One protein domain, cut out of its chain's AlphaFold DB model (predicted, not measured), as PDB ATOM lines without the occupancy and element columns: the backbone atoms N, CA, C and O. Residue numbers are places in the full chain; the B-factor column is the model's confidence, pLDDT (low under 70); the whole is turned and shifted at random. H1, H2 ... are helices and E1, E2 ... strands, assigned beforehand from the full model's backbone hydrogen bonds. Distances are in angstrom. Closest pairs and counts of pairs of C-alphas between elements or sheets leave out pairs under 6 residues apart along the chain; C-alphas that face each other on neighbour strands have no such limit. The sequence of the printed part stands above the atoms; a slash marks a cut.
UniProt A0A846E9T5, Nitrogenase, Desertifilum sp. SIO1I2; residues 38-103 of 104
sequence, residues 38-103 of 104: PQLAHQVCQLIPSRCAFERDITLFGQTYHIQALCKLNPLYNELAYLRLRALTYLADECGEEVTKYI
ATOM      1  N   PRO A  38     247.015 189.176 127.432       94.56
ATOM      2  CA  PRO A  38     246.435 188.896 126.117       94.56
ATOM      3  C   PRO A  38     244.930 189.173 126.054       94.56
ATOM      4  O   PRO A  38     244.432 189.637 125.030       94.56
ATOM      5  N   GLN A  39     244.192 188.996 127.155       95.19
ATOM      6  CA  GLN A  39     242.751 189.270 127.184       95.19
ATOM      7  C   GLN A  39     242.446 190.749 126.920       95.19
ATOM      8  O   GLN A  39     241.539 191.063 126.150       95.19
ATOM      9  N   LEU A  40     243.231 191.657 127.514       94.81
ATOM     10  CA  LEU A  40     243.088 193.095 127.281       94.81
ATOM     11  C   LEU A  40     243.453 193.451 125.837       94.81
ATOM     12  O   LEU A  40     242.741 194.227 125.200       94.81
ATOM     13  N   ALA A  41     244.519 192.856 125.297       95.19
ATOM     14  CA  ALA A  41     244.918 193.075 123.910       95.19
ATOM     15  C   ALA A  41     243.825 192.614 122.929       95.19
ATOM     16  O   ALA A  41     243.464 193.353 122.012       95.19
ATOM     17  N   HIS A  42     243.204 191.454 123.166       95.56
ATOM     18  CA  HIS A  42     242.055 190.999 122.381       95.56
ATOM     19  C   HIS A  42     240.867 191.951 122.458       95.56
ATOM     20  O   HIS A  42     240.266 192.245 121.424       95.56
ATOM     21  N   GLN A  43     240.532 192.445 123.652       94.75
ATOM     22  CA  GLN A  43     239.445 193.406 123.824       94.75
ATOM     23  C   GLN A  43     239.716 194.687 123.034       94.75
ATOM     24  O   GLN A  43     238.838 195.151 122.312       94.75
ATOM     25  N   VAL A  44     240.937 195.222 123.086       94.50
ATOM     26  CA  VAL A  44     241.323 196.392 122.283       94.50
ATOM     27  C   VAL A  44     241.189 196.103 120.784       94.50
ATOM     28  O   VAL A  44     240.601 196.905 120.055       94.50
ATOM     29  N   CYS A  45     241.656 194.939 120.328       92.88
ATOM     30  CA  CYS A  45     241.538 194.511 118.934       92.88
ATOM     31  C   CYS A  45     240.086 194.256 118.480       92.88
ATOM     32  O   CYS A  45     239.806 194.277 117.281       92.88
ATOM     33  N   GLN A  46     239.153 194.017 119.396       91.44
ATOM     34  CA  GLN A  46     237.727 193.884 119.079       91.44
ATOM     35  C   GLN A  46     236.994 195.230 119.130       91.44
ATOM     36  O   GLN A  46     236.090 195.467 118.333       91.44
ATOM     37  N   LEU A  47     237.384 196.111 120.054       90.88
ATOM     38  CA  LEU A  47     236.731 197.401 120.281       90.88
ATOM     39  C   LEU A  47     237.103 198.451 119.230       90.88
ATOM     40  O   LEU A  47     236.242 199.213 118.794       90.88
ATOM     41  N   ILE A  48     238.376 198.524 118.837       89.88
ATOM     42  CA  ILE A  48     238.859 199.518 117.871       89.88
ATOM     43  C   ILE A  48     238.852 198.864 116.494       89.88
ATOM     44  O   ILE A  48     239.649 197.966 116.308       89.88
ATOM     45  N   PRO A  49     238.030 199.249 115.511       85.25
ATOM     46  CA  PRO A  49     238.003 198.568 114.213       85.25
ATOM     47  C   PRO A  49     239.322 198.710 113.422       85.25
ATOM     48  O   PRO A  49     240.060 199.680 113.583       85.25
ATOM     49  N   SER A  50     239.605 197.733 112.553       78.00
ATOM     50  CA  SER A  50     240.716 197.726 111.575       78.00
ATOM     51  C   SER A  50     240.560 198.807 110.506       78.00
ATOM     52  O   SER A  50     241.544 199.396 110.062       78.00
ATOM     53  N   ARG A  51     239.316 199.074 110.102       75.94
ATOM     54  CA  ARG A  51     238.969 200.067 109.084       75.94
ATOM     55  C   ARG A  51     238.567 201.386 109.725       75.94
ATOM     56  O   ARG A  51     237.947 201.418 110.791       75.94
ATOM     57  N   CYS A  52     238.868 202.488 109.043       72.12
ATOM     58  CA  CYS A  52     238.369 203.791 109.453       72.12
ATOM     59  C   CYS A  52     236.840 203.797 109.322       72.12
ATOM     60  O   CYS A  52     236.319 203.677 108.221       72.12
ATOM     61  N   ALA A  53     236.108 203.975 110.427       69.12
ATOM     62  CA  ALA A  53     234.637 203.975 110.416       69.12
ATOM     63  C   ALA A  53     234.017 205.032 109.476       69.12
ATOM     64  O   ALA A  53     232.848 204.932 109.097       69.12
ATOM     65  N   PHE A  54     234.792 206.057 109.121       68.88
ATOM     66  CA  PHE A  54     234.373 207.129 108.227       68.88
ATOM     67  C   PHE A  54     234.707 206.856 106.763       68.88
ATOM     68  O   PHE A  54     234.063 207.444 105.900       68.88
ATOM     69  N   GLU A  55     235.668 205.975 106.482       78.56
ATOM     70  CA  GLU A  55     235.975 205.564 105.119       78.56
ATOM     71  C   GLU A  55     234.990 204.476 104.706       78.56
ATOM     72  O   GLU A  55     235.060 203.329 105.154       78.56
ATOM     73  N   ARG A  56     234.001 204.861 103.905       80.75
ATOM     74  CA  ARG A  56     232.978 203.938 103.423       80.75
ATOM     75  C   ARG A  56     232.396 204.414 102.112       80.75
ATOM     76  O   ARG A  56     232.214 205.612 101.892       80.75
ATOM     77  N   ASP A  57     232.033 203.451 101.287       84.75
ATOM     78  CA  ASP A  57     231.238 203.689 100.096       84.75
ATOM     79  C   ASP A  57     229.760 203.790 100.467       84.75
ATOM     80  O   ASP A  57     229.227 202.955 101.202       84.75
ATOM     81  N   ILE A  58     229.086 204.818  99.957       85.44
ATOM     82  CA  ILE A  58     227.634 204.954 100.054       85.44
ATOM     83  C   ILE A  58     227.062 205.009  98.644       85.44
ATOM     84  O   ILE A  58     227.380 205.909  97.868       85.44
ATOM     85  N   THR A  59     226.185 204.065  98.320       87.38
ATOM     86  CA  THR A  59     225.478 204.039  97.039       87.38
ATOM     87  C   THR A  59     224.174 204.824  97.149       87.38
ATOM     88  O   THR A  59     223.261 204.425  97.871       87.38
ATOM     89  N   LEU A  60     224.067 205.941  96.427       88.62
ATOM     90  CA  LEU A  60     222.846 206.746  96.329       88.62
ATOM     91  C   LEU A  60     222.456 206.873  94.856       88.62
ATOM     92  O   LEU A  60     223.284 207.225  94.023       88.62
ATOM     93  N   PHE A  61     221.197 206.571  94.525       86.50
ATOM     94  CA  PHE A  61     220.661 206.667  93.154       86.50
ATOM     95  C   PHE A  61     221.491 205.927  92.083       86.50
ATOM     96  O   PHE A  61     221.593 206.369  90.943       86.50
ATOM     97  N   GLY A  62     222.102 204.796  92.449       89.25
ATOM     98  CA  GLY A  62     222.944 204.006  91.542       89.25
ATOM     99  C   GLY A  62     224.346 204.579  91.304       89.25
ATOM    100  O   GLY A  62     225.079 204.039  90.483       89.25
ATOM    101  N   GLN A  63     224.732 205.641  92.018       85.88
ATOM    102  CA  GLN A  63     226.088 206.187  92.032       85.88
ATOM    103  C   GLN A  63     226.764 205.855  93.365       85.88
ATOM    104  O   GLN A  63     226.174 206.040  94.433       85.88
ATOM    105  N   THR A  64     227.997 205.353  93.308       90.00
ATOM    106  CA  THR A  64     228.807 205.057  94.496       90.00
ATOM    107  C   THR A  64     229.620 206.287  94.875       90.00
ATOM    108  O   THR A  64     230.459 206.746  94.103       90.00
ATOM    109  N   TYR A  65     229.383 206.810  96.074       85.69
ATOM    110  CA  TYR A  65     230.146 207.910  96.646       85.69
ATOM    111  C   TYR A  65     231.111 207.368  97.689       85.69
ATOM    112  O   TYR A  65     230.689 206.846  98.721       85.69
ATOM    113  N   HIS A  66     232.403 207.523  97.424       84.81
ATOM    114  CA  HIS A  66     233.446 207.137  98.360       84.81
ATOM    115  C   HIS A  66     233.674 208.261  99.376       84.81
ATOM    116  O   HIS A  66     234.132 209.354  99.018       84.81
ATOM    117  N   ILE A  67     233.343 208.021 100.644       79.75
ATOM    118  CA  ILE A  67     233.727 208.926 101.728       79.75
ATOM    119  C   ILE A  67     235.193 208.647 102.039       79.75
ATOM    120  O   ILE A  67     235.529 207.559 102.489       79.75
ATOM    121  N   GLN A  68     236.057 209.632 101.797       73.94
ATOM    122  CA  GLN A  68     237.479 209.524 102.120       73.94
ATOM    123  C   GLN A  68     237.694 209.369 103.627       73.94
ATOM    124  O   GLN A  68     236.874 209.798 104.440       73.94
ATOM    125  N   ALA A  69     238.844 208.817 104.005       68.31
ATOM    126  CA  ALA A  69     239.238 208.668 105.394       68.31
ATOM    127  C   ALA A  69     239.312 210.041 106.102       68.31
ATOM    128  O   ALA A  69     240.299 210.776 106.024       68.31
ATOM    129  N   LEU A  70     238.246 210.407 106.821       66.38
ATOM    130  CA  LEU A  70     238.156 211.637 107.618       66.38
ATOM    131  C   LEU A  70     238.877 211.475 108.966       66.38
ATOM    132  O   LEU A  70     238.380 211.898 110.009       66.38
ATOM    133  N   CYS A  71     240.077 210.890 108.946       58.69
ATOM    134  CA  CYS A  71     240.896 210.528 110.111       58.69
ATOM    135  C   CYS A  71     241.201 211.696 111.067       58.69
ATOM    136  O   CYS A  71     241.716 211.480 112.156       58.69
ATOM    137  N   LYS A  72     240.897 212.939 110.670       60.50
ATOM    138  CA  LYS A  72     241.062 214.153 111.481       60.50
ATOM    139  C   LYS A  72     239.821 214.584 112.268       60.50
ATOM    140  O   LYS A  72     239.940 215.509 113.066       60.50
ATOM    141  N   LEU A  73     238.651 213.970 112.063       71.25
ATOM    142  CA  LEU A  73     237.444 214.325 112.823       71.25
ATOM    143  C   LEU A  73     237.571 213.959 114.304       71.25
ATOM    144  O   LEU A  73     237.156 214.739 115.156       71.25
ATOM    145  N   ASN A  74     238.150 212.794 114.609       80.88
ATOM    146  CA  ASN A  74     238.450 212.398 115.980       80.88
ATOM    147  C   ASN A  74     239.895 212.811 116.328       80.88
ATOM    148  O   ASN A  74     240.831 212.221 115.785       80.88
ATOM    149  N   PRO A  75     240.109 213.769 117.252       84.06
ATOM    150  CA  PRO A  75     241.449 214.244 117.603       84.06
ATOM    151  C   PRO A  75     242.336 213.215 118.332       84.06
ATOM    152  O   PRO A  75     243.495 213.528 118.604       84.06
ATOM    153  N   LEU A  76     241.789 212.041 118.682       87.31
ATOM    154  CA  LEU A  76     242.488 210.900 119.296       87.31
ATOM    155  C   LEU A  76     242.614 209.689 118.350       87.31
ATOM    156  O   LEU A  76     242.966 208.589 118.779       87.31
ATOM    157  N   TYR A  77     242.252 209.842 117.070       86.25
ATOM    158  CA  TYR A  77     242.220 208.726 116.118       86.25
ATOM    159  C   TYR A  77     243.581 208.036 115.979       86.25
ATOM    160  O   TYR A  77     243.655 206.809 115.993       86.25
ATOM    161  N   ASN A  78     244.652 208.824 115.867       87.06
ATOM    162  CA  ASN A  78     245.996 208.294 115.659       87.06
ATOM    163  C   ASN A  78     246.452 207.461 116.858       87.06
ATOM    164  O   ASN A  78     247.022 206.392 116.677       87.06
ATOM    165  N   GLU A  79     246.160 207.922 118.070       90.81
ATOM    166  CA  GLU A  79     246.520 207.257 119.319       90.81
ATOM    167  C   GLU A  79     245.752 205.945 119.483       90.81
ATOM    168  O   GLU A  79     246.338 204.940 119.880       90.81
ATOM    169  N   LEU A  80     244.467 205.913 119.112       91.06
ATOM    170  CA  LEU A  80     243.667 204.684 119.099       91.06
ATOM    171  C   LEU A  80     244.165 203.685 118.045       91.06
ATOM    172  O   LEU A  80     244.276 202.493 118.333       91.06
ATOM    173  N   ALA A  81     244.514 204.162 116.848       89.88
ATOM    174  CA  ALA A  81     245.109 203.324 115.810       89.88
ATOM    175  C   ALA A  81     246.456 202.738 116.271       89.88
ATOM    176  O   ALA A  81     246.702 201.543 116.105       89.88
ATOM    177  N   TYR A  82     247.294 203.547 116.925       92.19
ATOM    178  CA  TYR A  82     248.566 203.097 117.493       92.19
ATOM    179  C   TYR A  82     248.379 202.126 118.662       92.19
ATOM    180  O   TYR A  82     249.144 201.175 118.814       92.19
ATOM    181  N   LEU A  83     247.364 202.340 119.502       94.69
ATOM    182  CA  LEU A  83     247.015 201.425 120.584       94.69
ATOM    183  C   LEU A  83     246.604 200.052 120.036       94.69
ATOM    184  O   LEU A  83     247.095 199.037 120.526       94.69
ATOM    185  N   ARG A  84     245.773 200.019 118.987       94.06
ATOM    186  CA  ARG A  84     245.412 198.779 118.285       94.06
ATOM    187  C   ARG A  84     246.641 198.089 117.703       94.06
ATOM    188  O   ARG A  84     246.784 196.885 117.872       94.06
ATOM    189  N   LEU A  85     247.519 198.837 117.032       93.50
ATOM    190  CA  LEU A  85     248.742 198.274 116.462       93.50
ATOM    191  C   LEU A  85     249.590 197.602 117.547       93.50
ATOM    192  O   LEU A  85     249.974 196.453 117.376       93.50
ATOM    193  N   ARG A  86     249.794 198.273 118.686       95.50
ATOM    194  CA  ARG A  86     250.534 197.710 119.827       95.50
ATOM    195  C   ARG A  86     249.870 196.470 120.424       95.50
ATOM    196  O   ARG A  86     250.563 195.539 120.815       95.50
ATOM    197  N   ALA A  87     248.539 196.435 120.477       95.75
ATOM    198  CA  ALA A  87     247.806 195.250 120.916       95.75
ATOM    199  C   ALA A  87     248.029 194.066 119.960       95.75
ATOM    200  O   ALA A  87     248.244 192.942 120.406       95.75
ATOM    201  N   LEU A  88     248.005 194.318 118.647       95.06
ATOM    202  CA  LEU A  88     248.257 193.296 117.631       95.06
ATOM    203  C   LEU A  88     249.695 192.785 117.675       95.06
ATOM    204  O   LEU A  88     249.887 191.574 117.635       95.06
ATOM    205  N   THR A  89     250.685 193.675 117.789       94.88
ATOM    206  CA  THR A  89     252.096 193.272 117.893       94.88
ATOM    207  C   THR A  89     252.347 192.477 119.167       94.88
ATOM    208  O   THR A  89     253.011 191.457 119.110       94.88
ATOM    209  N   TYR A  90     251.747 192.863 120.299       96.62
ATOM    210  CA  TYR A  90     251.837 192.087 121.540       96.62
ATOM    211  C   TYR A  90     251.293 190.657 121.366       96.62
ATOM    212  O   TYR A  90     251.937 189.680 121.745       96.62
ATOM    213  N   LEU A  91     250.116 190.515 120.746       96.12
ATOM    214  CA  LEU A  91     249.522 189.199 120.499       96.12
ATOM    215  C   LEU A  91     250.353 188.356 119.520       96.12
ATOM    216  O   LEU A  91     250.513 187.159 119.742       96.12
ATOM    217  N   ALA A  92     250.880 188.967 118.459       95.50
ATOM    218  CA  ALA A  92     251.646 188.266 117.433       95.50
ATOM    219  C   ALA A  92     253.069 187.905 117.894       95.50
ATOM    220  O   ALA A  92     253.474 186.752 117.773       95.50
ATOM    221  N   ASP A  93     253.811 188.873 118.435       95.25
ATOM    222  CA  ASP A  93     255.245 188.741 118.710       95.25
ATOM    223  C   ASP A  93     255.525 188.186 120.115       95.25
ATOM    224  O   ASP A  93     256.417 187.354 120.276       95.25
ATOM    225  N   GLU A  94     254.772 188.613 121.138       94.31
ATOM    226  CA  GLU A  94     255.010 188.185 122.528       94.31
ATOM    227  C   GLU A  94     254.195 186.945 122.908       94.31
ATOM    228  O   GLU A  94     254.715 186.038 123.559       94.31
ATOM    229  N   CYS A  95     252.923 186.881 122.502       93.12
ATOM    230  CA  CYS A  95     252.059 185.727 122.785       93.12
ATOM    231  C   CYS A  95     252.145 184.627 121.711       93.12
ATOM    232  O   CYS A  95     251.746 183.493 121.977       93.12
ATOM    233  N   GLY A  96     252.667 184.934 120.515       92.56
ATOM    234  CA  GLY A  96     252.787 183.975 119.412       92.56
ATOM    235  C   GLY A  96     251.446 183.556 118.797       92.56
ATOM    236  O   GLY A  96     251.336 182.455 118.256       92.56
ATOM    237  N   GLU A  97     250.408 184.387 118.917       93.31
ATOM    238  CA  GLU A  97     249.065 184.081 118.430       93.31
ATOM    239  C   GLU A  97     248.848 184.457 116.959       93.31
ATOM    240  O   GLU A  97     249.425 185.396 116.414       93.31
ATOM    241  N   GLU A  98     247.911 183.751 116.325       90.38
ATOM    242  CA  GLU A  98     247.406 184.086 114.997       90.38
ATOM    243  C   GLU A  98     246.456 185.303 115.095       90.38
ATOM    244  O   GLU A  98     245.396 185.247 115.733       90.38
ATOM    245  N   VAL A  99     246.844 186.423 114.475       91.44
ATOM    246  CA  VAL A  99     246.132 187.712 114.558       91.44
ATOM    247  C   VAL A  99     245.325 188.073 113.304       91.44
ATOM    248  O   VAL A  99     244.653 189.107 113.300       91.44
ATOM    249  N   THR A 100     245.310 187.237 112.260       89.31
ATOM    250  CA  THR A 100     244.572 187.476 111.000       89.31
ATOM    251  C   THR A 100     243.083 187.691 111.248       89.31
ATOM    252  O   THR A 100     242.465 188.517 110.570       89.31
ATOM    253  N   LYS A 101     242.515 187.064 112.292       88.62
ATOM    254  CA  LYS A 101     241.130 187.309 112.750       88.62
ATOM    255  C   LYS A 101     240.804 188.784 113.038       88.62
ATOM    256  O   LYS A 101     239.633 189.149 113.050       88.62
ATOM    257  N   TYR A 102     241.809 189.631 113.261       86.75
ATOM    258  CA  TYR A 102     241.646 191.062 113.523       86.75
ATOM    259  C   TYR A 102     241.982 191.956 112.319       86.75
ATOM    260  O   TYR A 102     241.829 193.169 112.412       86.75
ATOM    261  N   ILE A 103     242.446 191.420 111.193       80.12
ATOM    262  CA  ILE A 103     242.905 192.240 110.053       80.12
ATOM    263  C   ILE A 103     241.778 192.483 109.024       80.12
ATOM    264  O   ILE A 103     241.908 193.355 108.168       80.12
TER     265      ILE A 103
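AT A GLANCE: This is residues 38 to 103 of the 104 residues of the protein "Nitrogenase" of Desertifilum sp. SIO1I2 (UniProt A0A846E9T5). Two helices, H1 and H2, pack together at one end of an elongated model, and a narrow two-stranded hairpin, E1 and E2, makes the other end. Two links join these ends, and after H2 residues 95 to 103 fold back as a tail. The printed part has 66 residues with two named helices and two named strands, in the order H1, E1, E2, H2; the sheet, E1 - E2, is antiparallel and the class is mixed, helices and strands. The whole is loose, with a radius of gyration of the C-alphas of 14.9 A and spans of 48 by 25 by 15 A.

HOW THE PARTS SIT: Begin at H1, residues 38 to 47, and look for H2, residues 77 to 94: they touch, and the closest C-alphas, those of Ala 41 and Ala 87, are 4.7 A apart. H2 touches H1 with residues 83 to 91 alone. They run opposite ways at a tilt of 37 degrees, only just steep. In both helices every O i to N i+4 pair is within hydrogen-bond range. Next find the hairpin of E1, residues 56 to 60, and E2, residues 63 to 67, antiparallel at 151 degrees. Look there for N 58 and O 65, 2.9 A apart, and N 65 and O 58, 2.8 A apart, both within hydrogen-bond range. H1 and E2 are apart, and so are E1 and H2.

IN THESE COORDINATES: Find C-alpha 38 at (246.435, 188.896, 126.117); from there H1 runs 14.2 A to C-alpha 47. E1 begins at C-alpha 56, (232.978, 203.938, 103.423), and measures 12.7 A; E2 measures 12.6 A. H2 runs 25.0 A from C-alpha 77 to C-alpha 94 at (255.010, 188.185, 122.528).

THE WHOLE: The C-alphas of Phe 61 and Glu 94, the two farthest apart, are 48.8 A from each other. The printed part has no cut. The link E1 to E2 is tight, and H1 to E1 and E2 to H2 are short. Look for pLDDT under 70 at residues 53 to 54 and 69 to 72; the mean of the printed part is 86.7.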